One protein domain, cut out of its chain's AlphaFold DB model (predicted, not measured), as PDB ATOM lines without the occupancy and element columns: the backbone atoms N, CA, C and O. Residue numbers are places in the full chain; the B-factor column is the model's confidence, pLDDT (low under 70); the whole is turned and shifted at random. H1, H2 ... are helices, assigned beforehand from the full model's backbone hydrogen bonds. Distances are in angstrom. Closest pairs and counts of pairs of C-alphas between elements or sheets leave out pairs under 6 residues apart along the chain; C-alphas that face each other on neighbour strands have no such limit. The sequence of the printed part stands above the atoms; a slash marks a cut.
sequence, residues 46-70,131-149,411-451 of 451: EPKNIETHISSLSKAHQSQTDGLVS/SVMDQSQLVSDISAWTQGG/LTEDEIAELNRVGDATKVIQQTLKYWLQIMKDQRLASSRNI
ATOM      1  N   GLU A  46      20.486 -27.427  30.344       59.69
ATOM      2  CA  GLU A  46      19.602 -28.591  30.487       59.69
ATOM      3  C   GLU A  46      20.328 -29.841  29.961       59.69
ATOM      4  O   GLU A  46      20.674 -29.892  28.769       59.69
ATOM      5  N   PRO A  47      20.581 -30.846  30.817       62.22
ATOM      6  CA  PRO A  47      21.236 -32.065  30.383       62.22
ATOM      7  C   PRO A  47      20.312 -32.825  29.433       62.22
ATOM      8  O   PRO A  47      19.129 -33.022  29.700       62.22
ATOM      9  N   LYS A  48      20.856 -33.262  28.296       64.69
ATOM     10  CA  LYS A  48      20.101 -34.048  27.305       64.69
ATOM     11  C   LYS A  48      20.080 -35.537  27.645       64.69
ATOM     12  O   LYS A  48      19.235 -36.264  27.133       64.69
ATOM     13  N   ASN A  49      21.041 -35.976  28.449       75.06
ATOM     14  CA  ASN A  49      21.231 -37.332  28.954       75.06
ATOM     15  C   ASN A  49      22.142 -37.283  30.202       75.06
ATOM     16  O   ASN A  49      22.694 -36.229  30.527       75.06
ATOM     17  N   ILE A  50      22.320 -38.421  30.876       70.81
ATOM     18  CA  ILE A  50      23.143 -38.536  32.093       70.81
ATOM     19  C   ILE A  50      24.603 -38.131  31.829       70.81
ATOM     20  O   ILE A  50      25.158 -37.336  32.579       70.81
ATOM     21  N   GLU A  51      25.196 -38.557  30.710       73.50
ATOM     22  CA  GLU A  51      26.578 -38.198  30.339       73.50
ATOM     23  C   GLU A  51      26.791 -36.677  30.237       73.50
ATOM     24  O   GLU A  51      27.776 -36.125  30.733       73.50
ATOM     25  N   THR A  52      25.851 -35.962  29.607       74.88
ATOM     26  CA  THR A  52      25.903 -34.495  29.516       74.88
ATOM     27  C   THR A  52      25.613 -33.821  30.850       74.88
ATOM     28  O   THR A  52      26.099 -32.707  31.061       74.88
ATOM     29  N   HIS A  53      24.887 -34.480  31.758       75.44
ATOM     30  CA  HIS A  53      24.691 -33.997  33.121       75.44
ATOM     31  C   HIS A  53      25.987 -34.071  33.928       75.44
ATOM     32  O   HIS A  53      26.460 -33.040  34.403       75.44
ATOM     33  N   ILE A  54      26.611 -35.250  33.968       73.81
ATOM     34  CA  ILE A  54      27.892 -35.496  34.639       73.81
ATOM     35  C   ILE A  54      28.973 -34.556  34.092       73.81
ATOM     36  O   ILE A  54      29.649 -33.871  34.856       73.81
ATOM     37  N   SER A  55      29.099 -34.444  32.763       77.06
ATOM     38  CA  SER A  55      30.104 -33.565  32.149       77.06
ATOM     39  C   SER A  55      29.893 -32.090  32.494       77.06
ATOM     40  O   SER A  55      30.864 -31.353  32.673       77.06
ATOM     41  N   SER A  56      28.638 -31.639  32.566       75.25
ATOM     42  CA  SER A  56      28.315 -30.260  32.940       75.25
ATOM     43  C   SER A  56      28.635 -29.988  34.409       75.25
ATOM     44  O   SER A  56      29.224 -28.954  34.712       75.25
ATOM     45  N   LEU A  57      28.313 -30.928  35.302       72.44
ATOM     46  CA  LEU A  57      28.629 -30.829  36.727       72.44
ATOM     47  C   LEU A  57      30.142 -30.797  36.969       72.44
ATOM     48  O   LEU A  57      30.637 -29.848  37.568       72.44
ATOM     49  N   SER A  58      30.881 -31.747  36.391       70.00
ATOM     50  CA  SER A  58      32.341 -31.828  36.518       70.00
ATOM     51  C   SER A  58      33.049 -30.545  36.052       70.00
ATOM     52  O   SER A  58      33.915 -30.015  36.748       70.00
ATOM     53  N   LYS A  59      32.632 -29.965  34.916       74.62
ATOM     54  CA  LYS A  59      33.181 -28.681  34.438       74.62
ATOM     55  C   LYS A  59      32.838 -27.519  35.360       74.62
ATOM     56  O   LYS A  59      33.688 -26.670  35.612       74.62
ATOM     57  N   ALA A  60      31.604 -27.471  35.861       67.06
ATOM     58  CA  ALA A  60      31.189 -26.428  36.787       67.06
ATOM     59  C   ALA A  60      32.026 -26.453  38.068       67.06
ATOM     60  O   ALA A  60      32.477 -25.408  38.530       67.06
ATOM     61  N   HIS A  61      32.264 -27.646  38.601       67.12
ATOM     62  CA  HIS A  61      33.117 -27.882  39.756       67.12
ATOM     63  C   HIS A  61      34.567 -27.463  39.516       67.12
ATOM     64  O   HIS A  61      35.120 -26.706  40.312       67.12
ATOM     65  N   GLN A  62      35.164 -27.849  38.385       67.50
ATOM     66  CA  GLN A  62      36.537 -27.465  38.053       67.50
ATOM     67  C   GLN A  62      36.710 -25.940  37.962       67.50
ATOM     68  O   GLN A  62      37.583 -25.378  38.624       67.50
ATOM     69  N   SER A  63      35.832 -25.250  37.225       67.44
ATOM     70  CA  SER A  63      35.861 -23.784  37.136       67.44
ATOM     71  C   SER A  63      35.660 -23.112  38.502       67.44
ATOM     72  O   SER A  63      36.249 -22.063  38.769       67.44
ATOM     73  N   GLN A  64      34.863 -23.701  39.401       64.19
ATOM     74  CA  GLN A  64      34.702 -23.185  40.767       64.19
ATOM     75  C   GLN A  64      35.982 -23.329  41.589       64.19
ATOM     76  O   GLN A  64      36.388 -22.363  42.240       64.19
ATOM     77  N   THR A  65      36.626 -24.494  41.540       62.50
ATOM     78  CA  THR A  65      37.897 -24.749  42.225       62.50
ATOM     79  C   THR A  65      38.979 -23.774  41.765       62.50
ATOM     80  O   THR A  65      39.622 -23.130  42.597       62.50
ATOM     81  N   ASP A  66      39.118 -23.557  40.457       65.12
ATOM     82  CA  ASP A  66      40.099 -22.615  39.907       65.12
ATOM     83  C   ASP A  66      39.818 -21.166  40.347       65.12
ATOM     84  O   ASP A  66      40.729 -20.427  40.749       65.12
ATOM     85  N   GLY A  67      38.542 -20.761  40.347       62.22
ATOM     86  CA  GLY A  67      38.121 -19.446  40.831       62.22
ATOM     87  C   GLY A  67      38.427 -19.241  42.318       62.22
ATOM     88  O   GLY A  67      38.916 -18.181  42.725       62.22
ATOM     89  N   LEU A  68      38.203 -20.275  43.129       61.53
ATOM     90  CA  LEU A  68      38.515 -20.298  44.556       61.53
ATOM     91  C   LEU A  68      40.019 -20.189  44.819       61.53
ATOM     92  O   LEU A  68      40.429 -19.360  45.635       61.53
ATOM     93  N   VAL A  69      40.851 -20.955  44.110       62.94
ATOM     94  CA  VAL A  69      42.318 -20.919  44.245       62.94
ATOM     95  C   VAL A  69      42.872 -19.534  43.903       62.94
ATOM     96  O   VAL A  69      43.658 -18.970  44.679       62.94
ATOM     97  N   SER A  70      42.427 -18.942  42.788       63.53
ATOM     98  CA  SER A  70      42.832 -17.586  42.386       63.53
ATOM     99  C   SER A  70      42.494 -16.557  43.473       63.53
ATOM    100  O   SER A  70      43.312 -15.705  43.842       63.53
ATOM    101  N   SER A 131      33.431 -27.577  50.849       69.56
ATOM    102  CA  SER A 131      32.149 -28.196  50.481       69.56
ATOM    103  C   SER A 131      31.914 -28.330  48.968       69.56
ATOM    104  O   SER A 131      31.205 -29.241  48.559       69.56
ATOM    105  N   VAL A 132      32.454 -27.442  48.122       67.12
ATOM    106  CA  VAL A 132      32.386 -27.607  46.655       67.12
ATOM    107  C   VAL A 132      33.283 -28.755  46.203       67.12
ATOM    108  O   VAL A 132      32.881 -29.520  45.328       67.12
ATOM    109  N   MET A 133      34.477 -28.874  46.786       65.75
ATOM    110  CA  MET A 133      35.412 -29.957  46.481       65.75
ATOM    111  C   MET A 133      34.796 -31.313  46.829       65.75
ATOM    112  O   MET A 133      34.761 -32.173  45.955       65.75
ATOM    113  N   ASP A 134      34.170 -31.433  48.004       69.75
ATOM    114  CA  ASP A 134      33.470 -32.655  48.425       69.75
ATOM    115  C   ASP A 134      32.376 -33.058  47.411       69.75
ATOM    116  O   ASP A 134      32.248 -34.207  46.997       69.75
ATOM    117  N   GLN A 135      31.583 -32.089  46.931       73.38
ATOM    118  CA  GLN A 135      30.559 -32.359  45.909       73.38
ATOM    119  C   GLN A 135      31.164 -32.740  44.550       73.38
ATOM    120  O   GLN A 135      30.533 -33.459  43.777       73.38
ATOM    121  N   SER A 136      32.361 -32.244  44.241       69.38
ATOM    122  CA  SER A 136      33.080 -32.569  43.005       69.38
ATOM    123  C   SER A 136      33.570 -34.006  43.012       69.38
ATOM    124  O   SER A 136      33.471 -34.689  41.990       69.38
ATOM    125  N   GLN A 137      34.051 -34.456  44.168       73.19
ATOM    126  CA  GLN A 137      34.476 -35.828  44.379       73.19
ATOM    127  C   GLN A 137      33.295 -36.784  44.202       73.19
ATOM    128  O   GLN A 137      33.353 -37.640  43.328       73.19
ATOM    129  N   LEU A 138      32.150 -36.511  44.842       78.44
ATOM    130  CA  LEU A 138      30.928 -37.311  44.662       78.44
ATOM    131  C   LEU A 138      30.486 -37.437  43.193       78.44
ATOM    132  O   LEU A 138      30.077 -38.508  42.747       78.44
ATOM    133  N   VAL A 139      30.567 -36.358  42.402       79.31
ATOM    134  CA  VAL A 139      30.262 -36.432  40.959       79.31
ATOM    135  C   VAL A 139      31.287 -37.284  40.216       79.31
ATOM    136  O   VAL A 139      30.913 -38.012  39.295       79.31
ATOM    137  N   SER A 140      32.565 -37.189  40.586       80.12
ATOM    138  CA  SER A 140      33.630 -38.020  40.022       80.12
ATOM    139  C   SER A 140      33.391 -39.500  40.317       80.12
ATOM    140  O   SER A 140      33.471 -40.317  39.403       80.12
ATOM    141  N   ASP A 141      33.017 -39.830  41.548       83.75
ATOM    142  CA  ASP A 141      32.769 -41.196  42.009       83.75
ATOM    143  C   ASP A 141      31.554 -41.809  41.311       83.75
ATOM    144  O   ASP A 141      31.634 -42.901  40.747       83.75
ATOM    145  N   ILE A 142      30.451 -41.058  41.214       83.88
ATOM    146  CA  ILE A 142      29.287 -41.464  40.416       83.88
ATOM    147  C   ILE A 142      29.691 -41.644  38.946       83.88
ATOM    148  O   ILE A 142      29.322 -42.621  38.295       83.88
ATOM    149  N   SER A 143      30.481 -40.720  38.398       83.56
ATOM    150  CA  SER A 143      30.933 -40.814  37.013       83.56
ATOM    151  C   SER A 143      31.823 -42.026  36.758       83.56
ATOM    152  O   SER A 143      31.798 -42.546  35.637       83.56
ATOM    153  N   ALA A 144      32.621 -42.455  37.732       88.69
ATOM    154  CA  ALA A 144      33.558 -43.553  37.571       88.69
ATOM    155  C   ALA A 144      32.836 -44.844  37.175       88.69
ATOM    156  O   ALA A 144      33.269 -45.527  36.251       88.69
ATOM    157  N   TRP A 145      31.667 -45.114  37.762       89.00
ATOM    158  CA  TRP A 145      30.841 -46.274  37.419       89.00
ATOM    159  C   TRP A 145      30.434 -46.324  35.944       89.00
ATOM    160  O   TRP A 145      30.453 -47.386  35.322       89.00
ATOM    161  N   THR A 146      30.136 -45.165  35.355       85.94
ATOM    162  CA  THR A 146      29.770 -45.063  33.931       85.94
ATOM    163  C   THR A 146      30.961 -45.145  32.985       85.94
ATOM    164  O   THR A 146      30.803 -45.506  31.821       85.94
ATOM    165  N   GLN A 147      32.160 -44.810  33.463       86.75
ATOM    166  CA  GLN A 147      33.385 -44.869  32.666       86.75
ATOM    167  C   GLN A 147      34.043 -46.251  32.742       86.75
ATOM    168  O   GLN A 147      34.659 -46.683  31.766       86.75
ATOM    169  N   GLY A 148      33.888 -46.951  33.868       88.75
ATOM    170  CA  GLY A 148      34.650 -48.153  34.174       88.75
ATOM    171  C   GLY A 148      36.135 -47.839  34.371       88.75
ATOM    172  O   GLY A 148      36.528 -46.719  34.707       88.75
ATOM    173  N   GLY A 149      36.978 -48.841  34.136       90.56
ATOM    174  CA  GLY A 149      38.421 -48.728  34.319       90.56
ATOM    175  C   GLY A 149      38.816 -48.549  35.786       90.56
ATOM    176  O   GLY A 149      38.030 -48.801  36.691       90.56
ATOM    177  N   LEU A 411      24.037 -46.085  35.765       83.88
ATOM    178  CA  LEU A 411      23.792 -45.635  37.133       83.88
ATOM    179  C   LEU A 411      22.479 -46.218  37.646       83.88
ATOM    180  O   LEU A 411      21.501 -46.284  36.899       83.88
ATOM    181  N   THR A 412      22.440 -46.560  38.930       83.75
ATOM    182  CA  THR A 412      21.197 -46.946  39.604       83.75
ATOM    183  C   THR A 412      20.271 -45.737  39.777       83.75
ATOM    184  O   THR A 412      20.684 -44.577  39.659       83.75
ATOM    185  N   GLU A 413      18.988 -45.978  40.070       83.38
ATOM    186  CA  GLU A 413      18.037 -44.889  40.336       83.38
ATOM    187  C   GLU A 413      18.473 -44.024  41.531       83.38
ATOM    188  O   GLU A 413      18.350 -42.797  41.477       83.38
ATOM    189  N   ASP A 414      19.035 -44.653  42.567       82.94
ATOM    190  CA  ASP A 414      19.540 -43.970  43.758       82.94
ATOM    191  C   ASP A 414      20.763 -43.101  43.431       82.94
ATOM    192  O   ASP A 414      20.834 -41.954  43.872       82.94
ATOM    193  N   GLU A 415      21.674 -43.573  42.578       84.19
ATOM    194  CA  GLU A 415      22.829 -42.790  42.114       84.19
ATOM    195  C   GLU A 415      22.417 -41.613  41.226       84.19
ATOM    196  O   GLU A 415      22.992 -40.530  41.314       84.19
ATOM    197  N   ILE A 416      21.390 -41.780  40.387       82.88
ATOM    198  CA  ILE A 416      20.829 -40.679  39.592       82.88
ATOM    199  C   ILE A 416      20.163 -39.649  40.510       82.88
ATOM    200  O   ILE A 416      20.303 -38.439  40.300       82.88
ATOM    201  N   ALA A 417      19.415 -40.098  41.519       82.00
ATOM    202  CA  ALA A 417      18.809 -39.211  42.505       82.00
ATOM    203  C   ALA A 417      19.883 -38.443  43.289       82.00
ATOM    204  O   ALA A 417      19.758 -37.228  43.469       82.00
ATOM    205  N   GLU A 418      20.960 -39.125  43.675       83.50
ATOM    206  CA  GLU A 418      22.102 -38.530  44.358       83.50
ATOM    207  C   GLU A 418      22.831 -37.519  43.470       83.50
ATOM    208  O   GLU A 418      23.044 -36.384  43.886       83.50
ATOM    209  N   LEU A 419      23.098 -37.852  42.204       82.44
ATOM    210  CA  LEU A 419      23.703 -36.937  41.234       82.44
ATOM    211  C   LEU A 419      22.885 -35.646  41.077       82.44
ATOM    212  O   LEU A 419      23.440 -34.545  41.057       82.44
ATOM    213  N   ASN A 420      21.555 -35.761  41.004       79.00
ATOM    214  CA  ASN A 420      20.667 -34.600  40.940       79.00
ATOM    215  C   ASN A 420      20.716 -33.778  42.238       79.00
ATOM    216  O   ASN A 420      20.782 -32.547  42.187       79.00
ATOM    217  N   ARG A 421      20.718 -34.446  43.400       82.25
ATOM    218  CA  ARG A 421      20.833 -33.804  44.718       82.25
ATOM    219  C   ARG A 421      22.140 -33.025  44.836       82.25
ATOM    220  O   ARG A 421      22.109 -31.863  45.235       82.25
ATOM    221  N   VAL A 422      23.256 -33.637  44.447       79.19
ATOM    222  CA  VAL A 422      24.591 -33.028  44.402       79.19
ATOM    223  C   VAL A 422      24.610 -31.847  43.438       79.19
ATOM    224  O   VAL A 422      25.125 -30.776  43.766       79.19
ATOM    225  N   GLY A 423      23.985 -31.987  42.267       72.75
ATOM    226  CA  GLY A 423      23.852 -30.899  41.304       72.75
ATOM    227  C   GLY A 423      23.101 -29.691  41.866       72.75
ATOM    228  O   GLY A 423      23.533 -28.550  41.685       72.75
ATOM    229  N   ASP A 424      22.010 -29.911  42.596       76.69
ATOM    230  CA  ASP A 424      21.249 -28.832  43.229       76.69
ATOM    231  C   ASP A 424      21.962 -28.237  44.450       76.69
ATOM    232  O   ASP A 424      22.000 -27.010  44.599       76.69
ATOM    233  N   ALA A 425      22.594 -29.067  45.283       74.81
ATOM    234  CA  ALA A 425      23.426 -28.613  46.396       74.81
ATOM    235  C   ALA A 425      24.583 -27.737  45.897       74.81
ATOM    236  O   ALA A 425      24.797 -26.639  46.415       74.81
ATOM    237  N   THR A 426      25.250 -28.159  44.820       72.56
ATOM    238  CA  THR A 426      26.320 -27.408  44.154       72.56
ATOM    239  C   THR A 426      25.835 -26.035  43.699       72.56
ATOM    240  O   THR A 426      26.485 -25.032  43.995       72.56
ATOM    241  N   LYS A 427      24.667 -25.944  43.044       75.12
ATOM    242  CA  LYS A 427      24.087 -24.647  42.641       75.12
ATOM    243  C   LYS A 427      23.864 -23.732  43.846       75.12
ATOM    244  O   LYS A 427      24.168 -22.541  43.784       75.12
ATOM    245  N   VAL A 428      23.338 -24.268  44.951       78.50
ATOM    246  CA  VAL A 428      23.069 -23.486  46.169       78.50
ATOM    247  C   VAL A 428      24.365 -23.011  46.824       78.50
ATOM    248  O   VAL A 428      24.470 -21.829  47.169       78.50
ATOM    249  N   ILE A 429      25.355 -23.893  46.979       71.56
ATOM    250  CA  ILE A 429      26.659 -23.558  47.566       71.56
ATOM    251  C   ILE A 429      27.358 -22.509  46.704       71.56
ATOM    252  O   ILE A 429      27.793 -21.484  47.227       71.56
ATOM    253  N   GLN A 430      27.375 -22.688  45.383       68.06
ATOM    254  CA  GLN A 430      27.964 -21.728  44.455       68.06
ATOM    255  C   GLN A 430      27.270 -20.367  44.528       68.06
ATOM    256  O   GLN A 430      27.934 -19.332  44.591       68.06
ATOM    257  N   GLN A 431      25.936 -20.335  44.541       73.69
ATOM    258  CA  GLN A 431      25.196 -19.080  44.627       73.69
ATOM    259  C   GLN A 431      25.450 -18.377  45.969       73.69
ATOM    260  O   GLN A 431      25.606 -17.153  46.013       73.69
ATOM    261  N   THR A 432      25.553 -19.149  47.052       77.75
ATOM    262  CA  THR A 432      25.905 -18.653  48.388       77.75
ATOM    263  C   THR A 432      27.316 -18.081  48.407       77.75
ATOM    264  O   THR A 432      27.510 -16.961  48.877       77.75
ATOM    265  N   LEU A 433      28.283 -18.800  47.833       67.19
ATOM    266  CA  LEU A 433      29.658 -18.348  47.686       67.19
ATOM    267  C   LEU A 433      29.694 -17.052  46.872       67.19
ATOM    268  O   LEU A 433      30.156 -16.040  47.381       67.19
ATOM    269  N   LYS A 434      29.101 -17.014  45.675       70.75
ATOM    270  CA  LYS A 434      29.010 -15.813  44.824       70.75
ATOM    271  C   LYS A 434      28.468 -14.597  45.582       70.75
ATOM    272  O   LYS A 434      29.052 -13.517  45.499       70.75
ATOM    273  N   TYR A 435      27.395 -14.762  46.361       74.56
ATOM    274  CA  TYR A 435      26.859 -13.683  47.196       74.56
ATOM    275  C   TYR A 435      27.807 -13.278  48.325       74.56
ATOM    276  O   TYR A 435      28.023 -12.085  48.536       74.56
ATOM    277  N   TRP A 436      28.394 -14.245  49.031       71.56
ATOM    278  CA  TRP A 436      29.378 -13.986  50.081       71.56
ATOM    279  C   TRP A 436      30.572 -13.189  49.543       71.56
ATOM    280  O   TRP A 436      30.987 -12.187  50.128       71.56
ATOM    281  N   LEU A 437      31.059 -13.567  48.363       64.94
ATOM    282  CA  LEU A 437      32.145 -12.893  47.664       64.94
ATOM    283  C   LEU A 437      31.774 -11.468  47.249       64.94
ATOM    284  O   LEU A 437      32.574 -10.544  47.427       64.94
ATOM    285  N   GLN A 438      30.558 -11.264  46.742       67.75
ATOM    286  CA  GLN A 438      30.071  -9.935  46.389       67.75
ATOM    287  C   GLN A 438      29.996  -9.017  47.616       67.75
ATOM    288  O   GLN A 438      30.467  -7.881  47.560       67.75
ATOM    289  N   ILE A 439      29.499  -9.531  48.746       70.31
ATOM    290  CA  ILE A 439      29.461  -8.795  50.015       70.31
ATOM    291  C   ILE A 439      30.875  -8.389  50.442       70.31
ATOM    292  O   ILE A 439      31.103  -7.219  50.752       70.31
ATOM    293  N   MET A 440      31.840  -9.312  50.412       67.19
ATOM    294  CA  MET A 440      33.228  -9.003  50.774       67.19
ATOM    295  C   MET A 440      33.851  -7.932  49.870       67.19
ATOM    296  O   MET A 440      34.514  -7.009  50.353       67.19
ATOM    297  N   LYS A 441      33.630  -8.021  48.555       65.69
ATOM    298  CA  LYS A 441      34.101  -7.026  47.579       65.69
ATOM    299  C   LYS A 441      33.515  -5.644  47.875       65.69
ATOM    300  O   LYS A 441      34.262  -4.664  47.928       65.69
ATOM    301  N   ASP A 442      32.211  -5.569  48.123       66.81
ATOM    302  CA  ASP A 442      31.508  -4.316  48.400       66.81
ATOM    303  C   ASP A 442      31.941  -3.697  49.735       66.81
ATOM    304  O   ASP A 442      32.208  -2.493  49.794       66.81
ATOM    305  N   GLN A 443      32.105  -4.502  50.790       65.81
ATOM    306  CA  GLN A 443      32.620  -4.032  52.081       65.81
ATOM    307  C   GLN A 443      34.036  -3.457  51.959       65.81
ATOM    308  O   GLN A 443      34.343  -2.406  52.533       65.81
ATOM    309  N   ARG A 444      34.903  -4.100  51.170       61.41
ATOM    310  CA  ARG A 444      36.272  -3.625  50.929       61.41
ATOM    311  C   ARG A 444      36.303  -2.350  50.094       61.41
ATOM    312  O   ARG A 444      37.026  -1.419  50.442       61.41
ATOM    313  N   LEU A 445      35.494  -2.264  49.037       63.31
ATOM    314  CA  LEU A 445      35.350  -1.040  48.242       63.31
ATOM    315  C   LEU A 445      34.806   0.120  49.082       63.31
ATOM    316  O   LEU A 445      35.292   1.242  48.955       63.31
ATOM    317  N   ALA A 446      33.832  -0.135  49.957       63.38
ATOM    318  CA  ALA A 446      33.297   0.867  50.871       63.38
ATOM    319  C   ALA A 446      34.355   1.327  51.885       63.38
ATOM    320  O   ALA A 446      34.533   2.528  52.085       63.38
ATOM    321  N   SER A 447      35.113   0.392  52.460       57.62
ATOM    322  CA  SER A 447      36.212   0.697  53.384       57.62
ATOM    323  C   SER A 447      37.302   1.527  52.706       57.62
ATOM    324  O   SER A 447      37.726   2.544  53.245       57.62
ATOM    325  N   SER A 448      37.691   1.162  51.481       55.00
ATOM    326  CA  SER A 448      38.670   1.910  50.688       55.00
ATOM    327  C   SER A 448      38.179   3.288  50.247       55.00
ATOM    328  O   SER A 448      39.014   4.140  49.974       55.00
ATOM    329  N   ARG A 449      36.865   3.503  50.111       55.66
ATOM    330  CA  ARG A 449      36.284   4.823  49.807       55.66
ATOM    331  C   ARG A 449      36.172   5.719  51.041       55.66
ATOM    332  O   ARG A 449      36.100   6.932  50.882       55.66
ATOM    333  N   ASN A 450      36.071   5.124  52.229       56.59
ATOM    334  CA  ASN A 450      35.957   5.849  53.494       56.59
ATOM    335  C   ASN A 450      37.312   6.339  54.034       56.59
ATOM    336  O   ASN A 450      37.329   7.300  54.800       56.59
ATOM    337  N   ILE A 451      38.410   5.664  53.672       43.75
ATOM    338  CA  ILE A 451      39.801   6.114  53.878       43.75
ATOM    339  C   ILE A 451      40.123   7.202  52.853       43.75
ATOM    340  O   ILE A 451      40.732   8.217  53.260       43.75
TER     341      ILE A 451
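AT A GLANCE: This is residues 46 to 70, 131 to 149 and 411 to 451 of the 451 residues of an uncharacterized protein of Vibrio aquaticus (UniProt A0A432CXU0). Three helices make an up-and-down bundle, H1 and H2 packing on one part of the long H3, whose residues 434 to 450 stick out free with residue 451. The printed part has 85 residues, all helix in class, in the order H1, H2, H3. It is loose, radius of gyration of the C-alphas 16.6 A, spanning 58 by 22 by 21 A.

HOW THE PARTS SIT: H1, residues 50 to 70, touches H2, residues 131 to 147, at His 61 and Ser 136, closest C-alphas 5.7 A apart, opposite ways at a shallow tilt of 33 degrees, only just short of steep. H1 only just touches H3, residues 413 to 450, with 3 pairs of C-alphas within 8 A, the closest Leu 57 and Gly 423, 6.6 A, the same way at a shallow 26 degrees. H2 touches residues 415 to 430 of H3 alone, closest C-alphas Gln 135 and Val 422, 6.2 A, opposite ways at a shallow 30 degrees. O i to N i+4 pairs are within hydrogen-bond range throughout H1 and H3, 11 of 13 in H2.

IN THESE COORDINATES: H1 begins at C-alpha 50 (23.143, -38.536, 32.093) and measures 30.5 A, H2 24.4 A; H3, 55.4 A, ends at C-alpha 450 (35.957, 5.849, 53.494).

THE WHOLE: Residues 71 to 130 and 150 to 410 are cut out; the C-alpha gaps are 17.1 A and 15.2 A. Confidence is low at, among others, residues 440 to 451.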